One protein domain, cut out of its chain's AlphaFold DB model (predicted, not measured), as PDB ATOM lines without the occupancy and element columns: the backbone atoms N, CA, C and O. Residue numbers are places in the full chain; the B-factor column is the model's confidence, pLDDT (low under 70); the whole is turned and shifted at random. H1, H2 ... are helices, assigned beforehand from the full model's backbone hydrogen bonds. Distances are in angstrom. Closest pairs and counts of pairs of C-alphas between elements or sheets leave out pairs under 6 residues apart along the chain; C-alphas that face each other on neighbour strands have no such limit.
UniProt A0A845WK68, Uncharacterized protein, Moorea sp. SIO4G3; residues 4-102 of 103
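Overview. This is residues 4 to 102 of the 103 residues of an uncharacterized protein of Moorea sp. SIO4G3 (UniProt A0A845WK68). One long helix, H1, makes the long axis of the model; H2 folds back alongside it as a helical hairpin, and on the other side of H1 the helices H3 and H4 stand crosswise to it. After H4 the rest of the printed part runs toward the last end of H1, where the short H5 lies. The printed part has 99 residues with five named helices, in the order H1, H2, H3, H4, H5, and no named strand; its class is all helix. It is only just compact, close to loose, with a radius of gyration of the C-alphas of 14.7 A, and its elongated outline spans 44 by 26 by 23 A.

Along the chain. H1, residues 4 to 31, is the longest helix, 40.4 A from C-alpha 4 at (-16.498, -39.778, 44.777) to C-alpha 31 at (20.413, -25.319, 36.742). H2, residues 38 to 52, is 21.5 A long. H3, residues 59 to 66, is 10.5 A long. H4, residues 71 to 85, is 20.7 A long. H5, residues 97 to 100, is 5.5 A long and ends at C-alpha 100 at (23.647, -33.060, 36.970).

Arrangement. H1 is the hub, touching H2, H4 and H5. H1 and H2 are a hairpin: they touch at a shallow tilt of 22 degrees, opposite ways, and their closest C-alphas, those of Trp 18 and Gly 44, are 4.4 A apart. H4 is about perpendicular to H1, at 87 degrees. The two only just touch, with 3 pairs of C-alphas within 8 A, through residues 15 to 19 of H1 and 78 to 82 of H4 alone; the closest C-alphas are those of Met 16 and Ala 82, 6.5 A apart. H3 is close to H1 but not clearly touching, about perpendicular at 89 degrees, with the C-alphas of Asn 8 and Ala 59 closest at 6.1 A. H3 and H4 are close but not clearly touching, with the C-alphas of Ser 64 and Glu 74 closest at 6.4 A. They run opposite ways at a tilt of 36 degrees, only just steep. H5 only just touches H1, with 3 pairs of C-alphas within 8 A, the closest being Ala 27 and Leu 97 at 6.2 A. H2 and H4 are apart. In H1, H2, H3 and H4 every O i to N i+4 pair is within hydrogen-bond range; H5 is too short for such a pair.

Size, cuts and confidence. The two C-alphas farthest apart, those of His 55 and Lys 102, are 46.7 A apart. The printed part has no cut. The link from H4 to H5 is long, with 11 residues between them, and the one from H3 to H4 is tight. The mean pLDDT of the printed part is 84.9, and residues 35 to 36 and 87 to 102 are under 70.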
ATOM      1  N   TRP A   4     -17.759 -39.402  44.132       94.50
ATOM      2  CA  TRP A   4     -16.498 -39.778  44.777       94.50
ATOM      3  C   TRP A   4     -15.356 -39.977  43.779       94.50
ATOM      4  O   TRP A   4     -14.236 -39.527  44.017       94.50
ATOM      5  N   GLN A   5     -15.623 -40.648  42.655       95.06
ATOM      6  CA  GLN A   5     -14.619 -40.849  41.614       95.06
ATOM      7  C   GLN A   5     -14.207 -39.513  40.994       95.06
ATOM      8  O   GLN A   5     -13.018 -39.299  40.769       95.06
ATOM      9  N   ASP A   6     -15.156 -38.599  40.796       95.06
ATOM     10  CA  ASP A   6     -14.858 -37.267  40.271       95.06
ATOM     11  C   ASP A   6     -14.000 -36.460  41.260       95.06
ATOM     12  O   ASP A   6     -13.019 -35.831  40.859       95.06
ATOM     13  N   ASN A   7     -14.284 -36.544  42.567       96.12
ATOM     14  CA  ASN A   7     -13.451 -35.914  43.594       96.12
ATOM     15  C   ASN A   7     -12.032 -36.514  43.648       96.12
ATOM     16  O   ASN A   7     -11.051 -35.775  43.746       96.12
ATOM     17  N   ASN A   8     -11.900 -37.839  43.500       95.56
ATOM     18  CA  ASN A   8     -10.598 -38.505  43.386       95.56
ATOM     19  C   ASN A   8      -9.802 -37.975  42.187       95.56
ATOM     20  O   ASN A   8      -8.615 -37.677  42.321       95.56
ATOM     21  N   SER A   9     -10.448 -37.830  41.026       94.19
ATOM     22  CA  SER A   9      -9.816 -37.303  39.815       94.19
ATOM     23  C   SER A   9      -9.398 -35.838  39.962       94.19
ATOM     24  O   SER A   9      -8.301 -35.481  39.527       94.19
ATOM     25  N   ARG A  10     -10.225 -34.999  40.605       95.62
ATOM     26  CA  ARG A  10      -9.891 -33.593  40.903       95.62
ATOM     27  C   ARG A  10      -8.673 -33.495  41.817       95.62
ATOM     28  O   ARG A  10      -7.727 -32.787  41.479       95.62
ATOM     29  N   TYR A  11      -8.661 -34.255  42.914       96.44
ATOM     30  CA  TYR A  11      -7.529 -34.288  43.839       96.44
ATOM     31  C   TYR A  11      -6.250 -34.775  43.151       96.44
ATOM     32  O   TYR A  11      -5.215 -34.121  43.246       96.44
ATOM     33  N   LEU A  12      -6.315 -35.892  42.415       94.44
ATOM     34  CA  LEU A  12      -5.147 -36.446  41.726       94.44
ATOM     35  C   LEU A  12      -4.580 -35.458  40.700       94.44
ATOM     36  O   LEU A  12      -3.370 -35.259  40.655       94.44
ATOM     37  N   SER A  13      -5.438 -34.802  39.916       93.81
ATOM     38  CA  SER A  13      -5.001 -33.814  38.921       93.81
ATOM     39  C   SER A  13      -4.308 -32.614  39.577       93.81
ATOM     40  O   SER A  13      -3.243 -32.199  39.124       93.81
ATOM     41  N   ALA A  14      -4.869 -32.097  40.676       95.75
ATOM     42  CA  ALA A  14      -4.259 -31.024  41.460       95.75
ATOM     43  C   ALA A  14      -2.906 -31.445  42.058       95.75
ATOM     44  O   ALA A  14      -1.931 -30.696  41.987       95.75
ATOM     45  N   ALA A  15      -2.824 -32.669  42.581       95.31
ATOM     46  CA  ALA A  15      -1.611 -33.219  43.171       95.31
ATOM     47  C   ALA A  15      -0.494 -33.443  42.136       95.31
ATOM     48  O   ALA A  15       0.667 -33.151  42.417       95.31
ATOM     49  N   MET A  16      -0.833 -33.901  40.925       92.75
ATOM     50  CA  MET A  16       0.122 -34.020  39.813       92.75
ATOM     51  C   MET A  16       0.632 -32.652  39.357       92.75
ATOM     52  O   MET A  16       1.834 -32.484  39.150       92.75
ATOM     53  N   PHE A  17      -0.260 -31.664  39.237       92.06
ATOM     54  CA  PHE A  17       0.115 -30.294  38.890       92.06
ATOM     55  C   PHE A  17       1.081 -29.703  39.923       92.06
ATOM     56  O   PHE A  17       2.172 -29.266  39.558       92.06
ATOM     57  N   TRP A  18       0.735 -29.792  41.212       94.44
ATOM     58  CA  TRP A  18       1.601 -29.373  42.313       94.44
ATOM     59  C   TRP A  18       2.972 -30.054  42.255       94.44
ATOM     60  O   TRP A  18       4.001 -29.379  42.271       94.44
ATOM     61  N   LEU A  19       3.000 -31.388  42.149       92.88
ATOM     62  CA  LEU A  19       4.246 -32.152  42.148       92.88
ATOM     63  C   LEU A  19       5.141 -31.758  40.971       92.88
ATOM     64  O   LEU A  19       6.346 -31.583  41.145       92.88
ATOM     65  N   ARG A  20       4.559 -31.561  39.785       88.38
ATOM     66  CA  ARG A  20       5.294 -31.102  38.606       88.38
ATOM     67  C   ARG A  20       5.896 -29.717  38.817       88.38
ATOM     68  O   ARG A  20       7.078 -29.546  38.527       88.38
ATOM     69  N   SER A  21       5.133 -28.762  39.348       90.31
ATOM     70  CA  SER A  21       5.647 -27.422  39.655       90.31
ATOM     71  C   SER A  21       6.811 -27.477  40.650       90.31
ATOM     72  O   SER A  21       7.823 -26.817  40.430       90.31
ATOM     73  N   ARG A  22       6.733 -28.333  41.681       91.12
ATOM     74  CA  ARG A  22       7.837 -28.548  42.640       91.12
ATOM     75  C   ARG A  22       9.077 -29.160  42.000       91.12
ATOM     76  O   ARG A  22      10.192 -28.736  42.282       91.12
ATOM     77  N   LEU A  23       8.909 -30.161  41.137       88.62
ATOM     78  CA  LEU A  23      10.038 -30.782  40.443       88.62
ATOM     79  C   LEU A  23      10.702 -29.813  39.456       88.62
ATOM     80  O   LEU A  23      11.921 -29.838  39.310       88.62
ATOM     81  N   GLN A  24       9.920 -28.955  38.797       86.56
ATOM     82  CA  GLN A  24      10.435 -27.914  37.906       86.56
ATOM     83  C   GLN A  24      11.208 -26.834  38.670       86.56
ATOM     84  O   GLN A  24      12.298 -26.473  38.234       86.56
ATOM     85  N   GLU A  25      10.689 -26.382  39.816       88.75
ATOM     86  CA  GLU A  25      11.354 -25.433  40.724       88.75
ATOM     87  C   GLU A  25      12.741 -25.946  41.118       88.75
ATOM     88  O   GLU A  25      13.747 -25.288  40.854       88.75
ATOM     89  N   LEU A  26      12.807 -27.176  41.631       88.31
ATOM     90  CA  LEU A  26      14.068 -27.813  42.012       88.31
ATOM     91  C   LEU A  26      15.010 -28.003  40.816       88.31
ATOM     92  O   LEU A  26      16.221 -27.825  40.934       88.31
ATOM     93  N   ALA A  27      14.480 -28.374  39.646       85.00
ATOM     94  CA  ALA A  27      15.288 -28.558  38.446       85.00
ATOM     95  C   ALA A  27      15.908 -27.238  37.955       85.00
ATOM     96  O   ALA A  27      17.051 -27.254  37.499       85.00
ATOM     97  N   GLN A  28      15.183 -26.119  38.038       84.44
ATOM     98  CA  GLN A  28      15.688 -24.789  37.683       84.44
ATOM     99  C   GLN A  28      16.704 -24.273  38.698       84.44
ATOM    100  O   GLN A  28      17.768 -23.804  38.294       84.44
ATOM    101  N   GLU A  29      16.435 -24.455  39.993       84.88
ATOM    102  CA  GLU A  29      17.377 -24.119  41.065       84.88
ATOM    103  C   GLU A  29      18.718 -24.847  40.864       84.88
ATOM    104  O   GLU A  29      19.782 -24.230  40.891       84.88
ATOM    105  N   LEU A  30      18.677 -26.145  40.534       83.44
ATOM    106  CA  LEU A  30      19.869 -26.934  40.200       83.44
ATOM    107  C   LEU A  30      20.566 -26.487  38.903       83.44
ATOM    108  O   LEU A  30      21.766 -26.716  38.737       83.44
ATOM    109  N   ALA A  31      19.837 -25.886  37.960       82.81
ATOM    110  CA  ALA A  31      20.413 -25.319  36.742       82.81
ATOM    111  C   ALA A  31      21.067 -23.950  36.955       82.81
ATOM    112  O   ALA A  31      21.857 -23.545  36.101       82.81
ATOM    113  N   GLY A  32      20.740 -23.259  38.051       83.06
ATOM    114  CA  GLY A  32      21.046 -21.841  38.228       83.06
ATOM    115  C   GLY A  32      20.221 -20.931  37.311       83.06
ATOM    116  O   GLY A  32      20.710 -19.869  36.934       83.06
ATOM    117  N   ASP A  33      19.024 -21.369  36.912       78.12
ATOM    118  CA  ASP A  33      18.075 -20.589  36.106       78.12
ATOM    119  C   ASP A  33      17.054 -19.867  37.008       78.12
ATOM    120  O   ASP A  33      16.964 -20.148  38.206       78.12
ATOM    121  N   GLU A  34      16.285 -18.931  36.449       71.12
ATOM    122  CA  GLU A  34      15.232 -18.228  37.195       71.12
ATOM    123  C   GLU A  34      14.134 -19.207  37.663       71.12
ATOM    124  O   GLU A  34      13.725 -20.108  36.925       71.12
ATOM    125  N   SER A  35      13.688 -19.056  38.915       66.69
ATOM    126  CA  SER A  35      12.775 -19.986  39.594       66.69
ATOM    127  C   SER A  35      11.366 -20.005  38.992       66.69
ATOM    128  O   SER A  35      10.864 -18.967  38.556       66.69
ATOM    129  N   VAL A  36      10.685 -21.156  39.072       67.69
ATOM    130  CA  VAL A  36       9.263 -21.311  38.716       67.69
ATOM    131  C   VAL A  36       8.421 -20.288  39.475       67.69
ATOM    132  O   VAL A  36       8.715 -19.968  40.625       67.69
ATOM    133  N   ASP A  37       7.339 -19.829  38.842       78.50
ATOM    134  CA  ASP A  37       6.303 -19.027  39.485       78.50
ATOM    135  C   ASP A  37       5.784 -19.717  40.769       78.50
ATOM    136  O   ASP A  37       5.104 -20.750  40.681       78.50
ATOM    137  N   PRO A  38       6.058 -19.158  41.967       85.38
ATOM    138  CA  PRO A  38       5.600 -19.719  43.237       85.38
ATOM    139  C   PRO A  38       4.076 -19.837  43.326       85.38
ATOM    140  O   PRO A  38       3.552 -20.594  44.147       85.38
ATOM    141  N   GLU A  39       3.348 -19.091  42.494       90.25
ATOM    142  CA  GLU A  39       1.895 -19.126  42.444       90.25
ATOM    143  C   GLU A  39       1.365 -20.467  41.921       90.25
ATOM    144  O   GLU A  39       0.373 -20.973  42.443       90.25
ATOM    145  N   ALA A  40       2.054 -21.118  40.976       89.81
ATOM    146  CA  ALA A  40       1.637 -22.425  40.462       89.81
ATOM    147  C   ALA A  40       1.632 -23.500  41.567       89.81
ATOM    148  O   ALA A  40       0.710 -24.311  41.668       89.81
ATOM    149  N   ILE A  41       2.628 -23.467  42.456       92.69
ATOM    150  CA  ILE A  41       2.707 -24.380  43.604       92.69
ATOM    151  C   ILE A  41       1.521 -24.147  44.545       92.69
ATOM    152  O   ILE A  41       0.827 -25.100  44.908       92.69
ATOM    153  N   LYS A  42       1.245 -22.884  44.892       95.19
ATOM    154  CA  LYS A  42       0.127 -22.519  45.774       95.19
ATOM    155  C   LYS A  42      -1.229 -22.891  45.182       95.19
ATOM    156  O   LYS A  42      -2.095 -23.367  45.909       95.19
ATOM    157  N   GLN A  43      -1.412 -22.717  43.873       95.06
ATOM    158  CA  GLN A  43      -2.636 -23.114  43.175       95.06
ATOM    159  C   GLN A  43      -2.885 -24.621  43.284       95.06
ATOM    160  O   GLN A  43      -4.003 -25.038  43.585       95.06
ATOM    161  N   GLY A  44      -1.846 -25.441  43.094       94.81
ATOM    162  CA  GLY A  44      -1.942 -26.889  43.276       94.81
ATOM    163  C   GLY A  44      -2.299 -27.284  44.713       94.81
ATOM    164  O   GLY A  44      -3.175 -28.123  44.921       94.81
ATOM    165  N   GLU A  45      -1.683 -26.641  45.711       95.88
ATOM    166  CA  GLU A  45      -1.994 -26.859  47.134       95.88
ATOM    167  C   GLU A  45      -3.435 -26.472  47.480       95.88
ATOM    168  O   GLU A  45      -4.143 -27.248  48.125       95.88
ATOM    169  N   ALA A  46      -3.895 -25.314  47.005       97.62
ATOM    170  CA  ALA A  46      -5.259 -24.846  47.218       97.62
ATOM    171  C   ALA A  46      -6.292 -25.790  46.583       97.62
ATOM    172  O   ALA A  46      -7.285 -26.133  47.223       97.62
ATOM    173  N   ALA A  47      -6.041 -26.265  45.360       97.06
ATOM    174  CA  ALA A  47      -6.930 -27.197  44.674       97.06
ATOM    175  C   ALA A  47      -6.976 -28.582  45.353       97.06
ATOM    176  O   ALA A  47      -8.044 -29.194  45.428       97.06
ATOM    177  N   MET A  48      -5.848 -29.070  45.890       97.31
ATOM    178  CA  MET A  48      -5.836 -30.283  46.722       97.31
ATOM    179  C   MET A  48      -6.670 -30.092  47.993       97.31
ATOM    180  O   MET A  48      -7.490 -30.952  48.311       97.31
ATOM    181  N   ALA A  49      -6.507 -28.959  48.685       96.88
ATOM    182  CA  ALA A  49      -7.260 -28.646  49.899       96.88
ATOM    183  C   ALA A  49      -8.772 -28.526  49.637       96.88
ATOM    184  O   ALA A  49      -9.574 -29.030  50.424       96.88
ATOM    185  N   GLU A  50      -9.176 -27.920  48.515       97.12
ATOM    186  CA  GLU A  50     -10.582 -27.847  48.099       97.12
ATOM    187  C   GLU A  50     -11.177 -29.249  47.883       97.12
ATOM    188  O   GLU A  50     -12.265 -29.550  48.373       97.12
ATOM    189  N   ALA A  51     -10.462 -30.134  47.183       96.19
ATOM    190  CA  ALA A  51     -10.922 -31.501  46.946       96.19
ATOM    191  C   ALA A  51     -10.933 -32.355  48.230       96.19
ATOM    192  O   ALA A  51     -11.811 -33.204  48.405       96.19
ATOM    193  N   GLU A  52      -9.988 -32.124  49.146       95.44
ATOM    194  CA  GLU A  52      -9.945 -32.768  50.463       95.44
ATOM    195  C   GLU A  52     -11.118 -32.353  51.366       95.44
ATOM    196  O   GLU A  52     -11.593 -33.174  52.151       95.44
ATOM    197  N   ALA A  53     -11.631 -31.127  51.221       95.81
ATOM    198  CA  ALA A  53     -12.792 -30.639  51.966       95.81
ATOM    199  C   ALA A  53     -14.131 -31.265  51.518       95.81
ATOM    200  O   ALA A  53     -15.125 -31.168  52.239       95.81
ATOM    201  N   ASN A  54     -14.178 -31.913  50.349       93.69
ATOM    202  CA  ASN A  54     -15.381 -32.584  49.856       93.69
ATOM    203  C   ASN A  54     -15.593 -33.955  50.520       93.69
ATOM    204  O   ASN A  54     -14.647 -34.671  50.858       93.69
ATOM    205  N   HIS A  55     -16.860 -34.366  50.624       90.00
ATOM    206  CA  HIS A  55     -17.247 -35.686  51.114       90.00
ATOM    207  C   HIS A  55     -17.919 -36.516  50.011       90.00
ATOM    208  O   HIS A  55     -18.837 -36.015  49.366       90.00
ATOM    209  N   PRO A  56     -17.545 -37.797  49.841       89.81
ATOM    210  CA  PRO A  56     -16.444 -38.498  50.512       89.81
ATOM    211  C   PRO A  56     -15.052 -37.968  50.122       89.81
ATOM    212  O   PRO A  56     -14.822 -37.529  48.991       89.81
ATOM    213  N   ARG A  57     -14.121 -38.040  51.084       93.06
ATOM    214  CA  ARG A  57     -12.740 -37.570  50.913       93.06
ATOM    215  C   ARG A  57     -12.020 -38.339  49.798       93.06
ATOM    216  O   ARG A  57     -12.353 -39.506  49.549       93.06
ATOM    217  N   PRO A  58     -11.008 -37.728  49.159       96.38
ATOM    218  CA  PRO A  58     -10.222 -38.391  48.131       96.38
ATOM    219  C   PRO A  58      -9.585 -39.693  48.632       96.38
ATOM    220  O   PRO A  58      -9.139 -39.782  49.778       96.38
ATOM    221  N   ALA A  59      -9.494 -40.695  47.756       95.38
ATOM    222  CA  ALA A  59      -8.998 -42.030  48.087       95.38
ATOM    223  C   ALA A  59      -7.602 -42.019  48.730       95.38
ATOM    224  O   ALA A  59      -7.366 -42.789  49.657       95.38
ATOM    225  N   LEU A  60      -6.700 -41.125  48.301       95.50
ATOM    226  CA  LEU A  60      -5.371 -41.000  48.909       95.50
ATOM    227  C   LEU A  60      -5.461 -40.634  50.395       95.50
ATOM    228  O   LEU A  60      -4.788 -41.256  51.206       95.50
ATOM    229  N   LYS A  61      -6.339 -39.693  50.767       95.81
ATOM    230  CA  LYS A  61      -6.532 -39.291  52.169       95.81
ATOM    231  C   LYS A  61      -7.109 -40.430  53.002       95.81
ATOM    232  O   LYS A  61      -6.680 -40.642  54.129       95.81
ATOM    233  N   TYR A  62      -8.042 -41.189  52.428       94.56
ATOM    234  CA  TYR A  62      -8.593 -42.375  53.082       94.56
ATOM    235  C   TYR A  62      -7.519 -43.453  53.311       94.56
ATOM    236  O   TYR A  62      -7.425 -44.007  54.403       94.56
ATOM    237  N   LEU A  63      -6.659 -43.710  52.318       94.62
ATOM    238  CA  LEU A  63      -5.523 -44.626  52.462       94.62
ATOM    239  C   LEU A  63      -4.536 -44.136  53.529       94.62
ATOM    240  O   LEU A  63      -4.118 -44.933  54.366       94.62
ATOM    241  N   SER A  64      -4.210 -42.839  53.546       96.44
ATOM    242  CA  SER A  64      -3.330 -42.258  54.564       96.44
ATOM    243  C   SER A  64      -3.848 -42.502  55.977       96.44
ATOM    244  O   SER A  64      -3.076 -42.867  56.855       96.44
ATOM    245  N   GLU A  65      -5.155 -42.381  56.198       95.00
ATOM    246  CA  GLU A  65      -5.755 -42.669  57.501       95.00
ATOM    247  C   GLU A  65      -5.742 -44.159  57.841       95.00
ATOM    248  O   GLU A  65      -5.343 -44.530  58.943       95.00
ATOM    249  N   CYS A  66      -6.144 -45.028  56.907       96.88
ATOM    250  CA  CYS A  66      -6.198 -46.470  57.152       96.88
ATOM    251  C   CYS A  66      -4.823 -47.076  57.457       96.88
ATOM    252  O   CYS A  66      -4.724 -47.987  58.276       96.88
ATOM    253  N   PHE A  67      -3.776 -46.579  56.798       97.12
ATOM    254  CA  PHE A  67      -2.403 -47.054  56.969       97.12
ATOM    255  C   PHE A  67      -1.572 -46.180  57.916       97.12
ATOM    256  O   PHE A  67      -0.394 -46.464  58.115       97.12
ATOM    257  N   ASN A  68      -2.179 -45.148  58.517       97.25
ATOM    258  CA  ASN A  68      -1.512 -44.165  59.372       97.25
ATOM    259  C   ASN A  68      -0.242 -43.583  58.720       97.25
ATOM    260  O   ASN A  68       0.810 -43.478  59.355       97.25
ATOM    261  N   LEU A  69      -0.347 -43.243  57.434       97.94
ATOM    262  CA  LEU A  69       0.748 -42.667  56.668       97.94
ATOM    263  C   LEU A  69       1.063 -41.271  57.198       97.94
ATOM    264  O   LEU A  69       0.194 -40.409  57.336       97.94
ATOM    265  N   SER A  70       2.341 -41.029  57.440       97.06
ATOM    266  CA  SER A  70       2.867 -39.684  57.599       97.06
ATOM    267  C   SER A  70       2.735 -38.891  56.295       97.06
ATOM    268  O   SER A  70       2.656 -39.445  55.196       97.06
ATOM    269  N   LEU A  71       2.816 -37.560  56.394       93.62
ATOM    270  CA  LEU A  71       2.861 -36.684  55.219       93.62
ATOM    271  C   LEU A  71       4.008 -37.055  54.261       93.62
ATOM    272  O   LEU A  71       3.895 -36.861  53.053       93.62
ATOM    273  N   PHE A  72       5.121 -37.566  54.798       95.69
ATOM    274  CA  PHE A  72       6.240 -38.037  53.992       95.69
ATOM    275  C   PHE A  72       5.845 -39.266  53.164       95.69
ATOM    276  O   PHE A  72       6.021 -39.254  51.951       95.69
ATOM    277  N   GLU A  73       5.252 -40.287  53.783       97.44
ATOM    278  CA  GLU A  73       4.834 -41.518  53.096       97.44
ATOM    279  C   GLU A  73       3.726 -41.265  52.065       97.44
ATOM    280  O   GLU A  73       3.792 -41.797  50.958       97.44
ATOM    281  N   GLU A  74       2.761 -40.393  52.378       95.44
ATOM    282  CA  GLU A  74       1.732 -39.954  51.423       95.44
ATOM    283  C   GLU A  74       2.370 -39.327  50.170       95.44
ATOM    284  O   GLU A  74       1.995 -39.650  49.042       95.44
ATOM    285  N   LYS A  75       3.388 -38.474  50.351       94.06
ATOM    286  CA  LYS A  75       4.120 -37.839  49.245       94.06
ATOM    287  C   LYS A  75       4.985 -38.825  48.460       94.06
ATOM    288  O   LYS A  75       5.083 -38.684  47.244       94.06
ATOM    289  N   ILE A  76       5.586 -39.819  49.117       93.31
ATOM    290  CA  ILE A  76       6.313 -40.899  48.433       93.31
ATOM    291  C   ILE A  76       5.357 -41.699  47.548       93.31
ATOM    292  O   ILE A  76       5.659 -41.933  46.379       93.31
ATOM    293  N   LEU A  77       4.180 -42.061  48.064       93.06
ATOM    294  CA  LEU A  77       3.164 -42.756  47.281       93.06
ATOM    295  C   LEU A  77       2.705 -41.911  46.084       93.06
ATOM    296  O   LEU A  77       2.633 -42.423  44.967       93.06
ATOM    297  N   LEU A  78       2.454 -40.615  46.296       92.44
ATOM    298  CA  LEU A  78       2.099 -39.685  45.225       92.44
ATOM    299  C   LEU A  78       3.187 -39.607  44.144       92.44
ATOM    300  O   LEU A  78       2.863 -39.626  42.959       92.44
ATOM    301  N   LEU A  79       4.462 -39.556  44.538       90.88
ATOM    302  CA  LEU A  79       5.593 -39.554  43.611       90.88
ATOM    303  C   LEU A  79       5.655 -40.849  42.789       90.88
ATOM    304  O   LEU A  79       5.835 -40.785  41.574       90.88
ATOM    305  N   CYS A  80       5.459 -42.012  43.418       90.25
ATOM    306  CA  CYS A  80       5.394 -43.290  42.708       90.25
ATOM    307  C   CYS A  80       4.257 -43.309  41.679       90.25
ATOM    308  O   CYS A  80       4.472 -43.694  40.533       90.25
ATOM    309  N   VAL A  81       3.066 -42.841  42.062       87.81
ATOM    310  CA  VAL A  81       1.911 -42.748  41.156       87.81
ATOM    311  C   VAL A  81       2.188 -41.787  39.999       87.81
ATOM    312  O   VAL A  81       1.852 -42.094  38.858       87.81
ATOM    313  N   ALA A  82       2.832 -40.649  40.264       87.44
ATOM    314  CA  ALA A  82       3.175 -39.675  39.233       87.44
ATOM    315  C   ALA A  82       4.110 -40.247  38.168       87.44
ATOM    316  O   ALA A  82       3.897 -40.009  36.984       87.44
ATOM    317  N   MET A  83       5.116 -41.026  38.575       81.69
ATOM    318  CA  MET A  83       6.055 -41.651  37.638       81.69
ATOM    319  C   MET A  83       5.378 -42.656  36.696       81.69
ATOM    320  O   MET A  83       5.836 -42.817  35.567       81.69
ATOM    321  N   GLU A  84       4.294 -43.302  37.136       84.12
ATOM    322  CA  GLU A  84       3.525 -44.254  36.323       84.12
ATOM    323  C   GLU A  84       2.471 -43.571  35.436       84.12
ATOM    324  O   GLU A  84       2.218 -44.010  34.313       84.12
ATOM    325  N   LEU A  85       1.837 -42.497  35.921       79.06
ATOM    326  CA  LEU A  85       0.714 -41.844  35.236       79.06
ATOM    327  C   LEU A  85       1.113 -40.658  34.353       79.06
ATOM    328  O   LEU A  85       0.385 -40.347  33.408       79.06
ATOM    329  N   ASP A  86       2.233 -39.992  34.639       70.12
ATOM    330  CA  ASP A  86       2.716 -38.846  33.871       70.12
ATOM    331  C   ASP A  86       4.063 -39.166  33.190       70.12
ATOM    332  O   ASP A  86       5.122 -39.139  33.827       70.12
ATOM    333  N   PRO A  87       4.071 -39.386  31.861       63.22
ATOM    334  CA  PRO A  87       5.298 -39.585  31.091       63.22
ATOM    335  C   PRO A  87       6.306 -38.424  31.189       63.22
ATOM    336  O   PRO A  87       7.481 -38.613  30.855       63.22
ATOM    337  N   LEU A  88       5.864 -37.225  31.596       59.47
ATOM    338  CA  LEU A  88       6.687 -36.026  31.791       59.47
ATOM    339  C   LEU A  88       7.189 -35.860  33.235       59.47
ATOM    340  O   LEU A  88       8.119 -35.083  33.445       59.47
ATOM    341  N   ALA A  89       6.638 -36.594  34.208       54.22
ATOM    342  CA  ALA A  89       7.136 -36.622  35.587       54.22
ATOM    343  C   ALA A  89       8.345 -37.559  35.761       54.22
ATOM    344  O   ALA A  89       8.990 -37.562  36.811       54.22
ATOM    345  N   HIS A  90       8.687 -38.346  34.733       54.06
ATOM    346  CA  HIS A  90       9.835 -39.242  34.780       54.06
ATOM    347  C   HIS A  90      11.166 -38.454  34.877       54.06
ATOM    348  O   HIS A  90      11.452 -37.627  33.999       54.06
ATOM    349  N   PRO A  91      12.048 -38.750  35.858       53.28
ATOM    350  CA  PRO A  91      13.266 -37.974  36.125       53.28
ATOM    351  C   PRO A  91      14.209 -37.814  34.924       53.28
ATOM    352  O   PRO A  91      14.863 -36.785  34.781       53.28
ATOM    353  N   THR A  92      14.281 -38.803  34.024       51.16
ATOM    354  CA  THR A  92      15.152 -38.727  32.831       51.16
ATOM    355  C   THR A  92      14.607 -37.856  31.697       51.16
ATOM    356  O   THR A  92      15.343 -37.608  30.742       51.16
ATOM    357  N   ARG A  93      13.354 -37.381  31.767       52.97
ATOM    358  CA  ARG A  93      12.790 -36.422  30.797       52.97
ATOM    359  C   ARG A  93      12.703 -34.995  31.330       52.97
ATOM    360  O   ARG A  93      12.322 -34.112  30.569       52.97
ATOM    361  N   LEU A  94      13.114 -34.754  32.575       54.16
ATOM    362  CA  LEU A  94      13.483 -33.422  33.045       54.16
ATOM    363  C   LEU A  94      14.895 -33.141  32.503       54.16
ATOM    364  O   LEU A  94      15.867 -33.698  33.027       54.16
ATOM    365  N   PRO A  95      15.046 -32.339  31.428       53.16
ATOM    366  CA  PRO A  95      16.326 -32.182  30.730       53.16
ATOM    367  C   PRO A  95      17.449 -31.728  31.674       53.16
ATOM    368  O   PRO A  95      18.605 -32.109  31.501       53.16
ATOM    369  N   THR A  96      17.096 -31.005  32.733       50.94
ATOM    370  CA  THR A  96      18.013 -30.437  33.718       50.94
ATOM    371  C   THR A  96      18.590 -31.455  34.709       50.94
ATOM    372  O   THR A  96      19.789 -31.412  34.977       50.94
ATOM    373  N   LEU A  97      17.799 -32.428  35.189       48.09
ATOM    374  CA  LEU A  97      18.263 -33.453  36.144       48.09
ATOM    375  C   LEU A  97      19.180 -34.497  35.487       48.09
ATOM    376  O   LEU A  97      20.082 -35.044  36.118       48.09
ATOM    377  N   SER A  98      18.998 -34.743  34.188       49.69
ATOM    378  CA  SER A  98      19.880 -35.632  33.422       49.69
ATOM    379  C   SER A  98      21.310 -35.087  33.264       49.69
ATOM    380  O   SER A  98      22.249 -35.860  33.057       49.69
ATOM    381  N   ARG A  99      21.479 -33.760  33.373       51.28
ATOM    382  CA  ARG A  99      22.760 -33.064  33.212       51.28
ATOM    383  C   ARG A  99      23.603 -33.102  34.488       51.28
ATOM    384  O   ARG A  99      24.819 -33.199  34.390       51.28
ATOM    385  N   THR A 100      22.971 -33.058  35.661       51.00
ATOM    386  CA  THR A 100      23.647 -33.060  36.970       51.00
ATOM    387  C   THR A 100      24.050 -34.454  37.452       51.00
ATOM    388  O   THR A 100      24.994 -34.564  38.220       51.00
ATOM    389  N   LEU A 101      23.405 -35.524  36.974       48.62
ATOM    390  CA  LEU A 101      23.748 -36.912  37.334       48.62
ATOM    391  C   LEU A 101      24.833 -37.552  36.443       48.62
ATOM    392  O   LEU A 101      25.232 -38.689  36.683       48.62
ATOM    393  N   LYS A 102      25.287 -36.853  35.396       51.31
ATOM    394  CA  LYS A 102      26.395 -37.279  34.516       51.31
ATOM    395  C   LYS A 102      27.709 -36.523  34.775       51.31
ATOM    396  O   LYS A 102      28.661 -36.744  34.028       51.31
TER     397      LYS A 102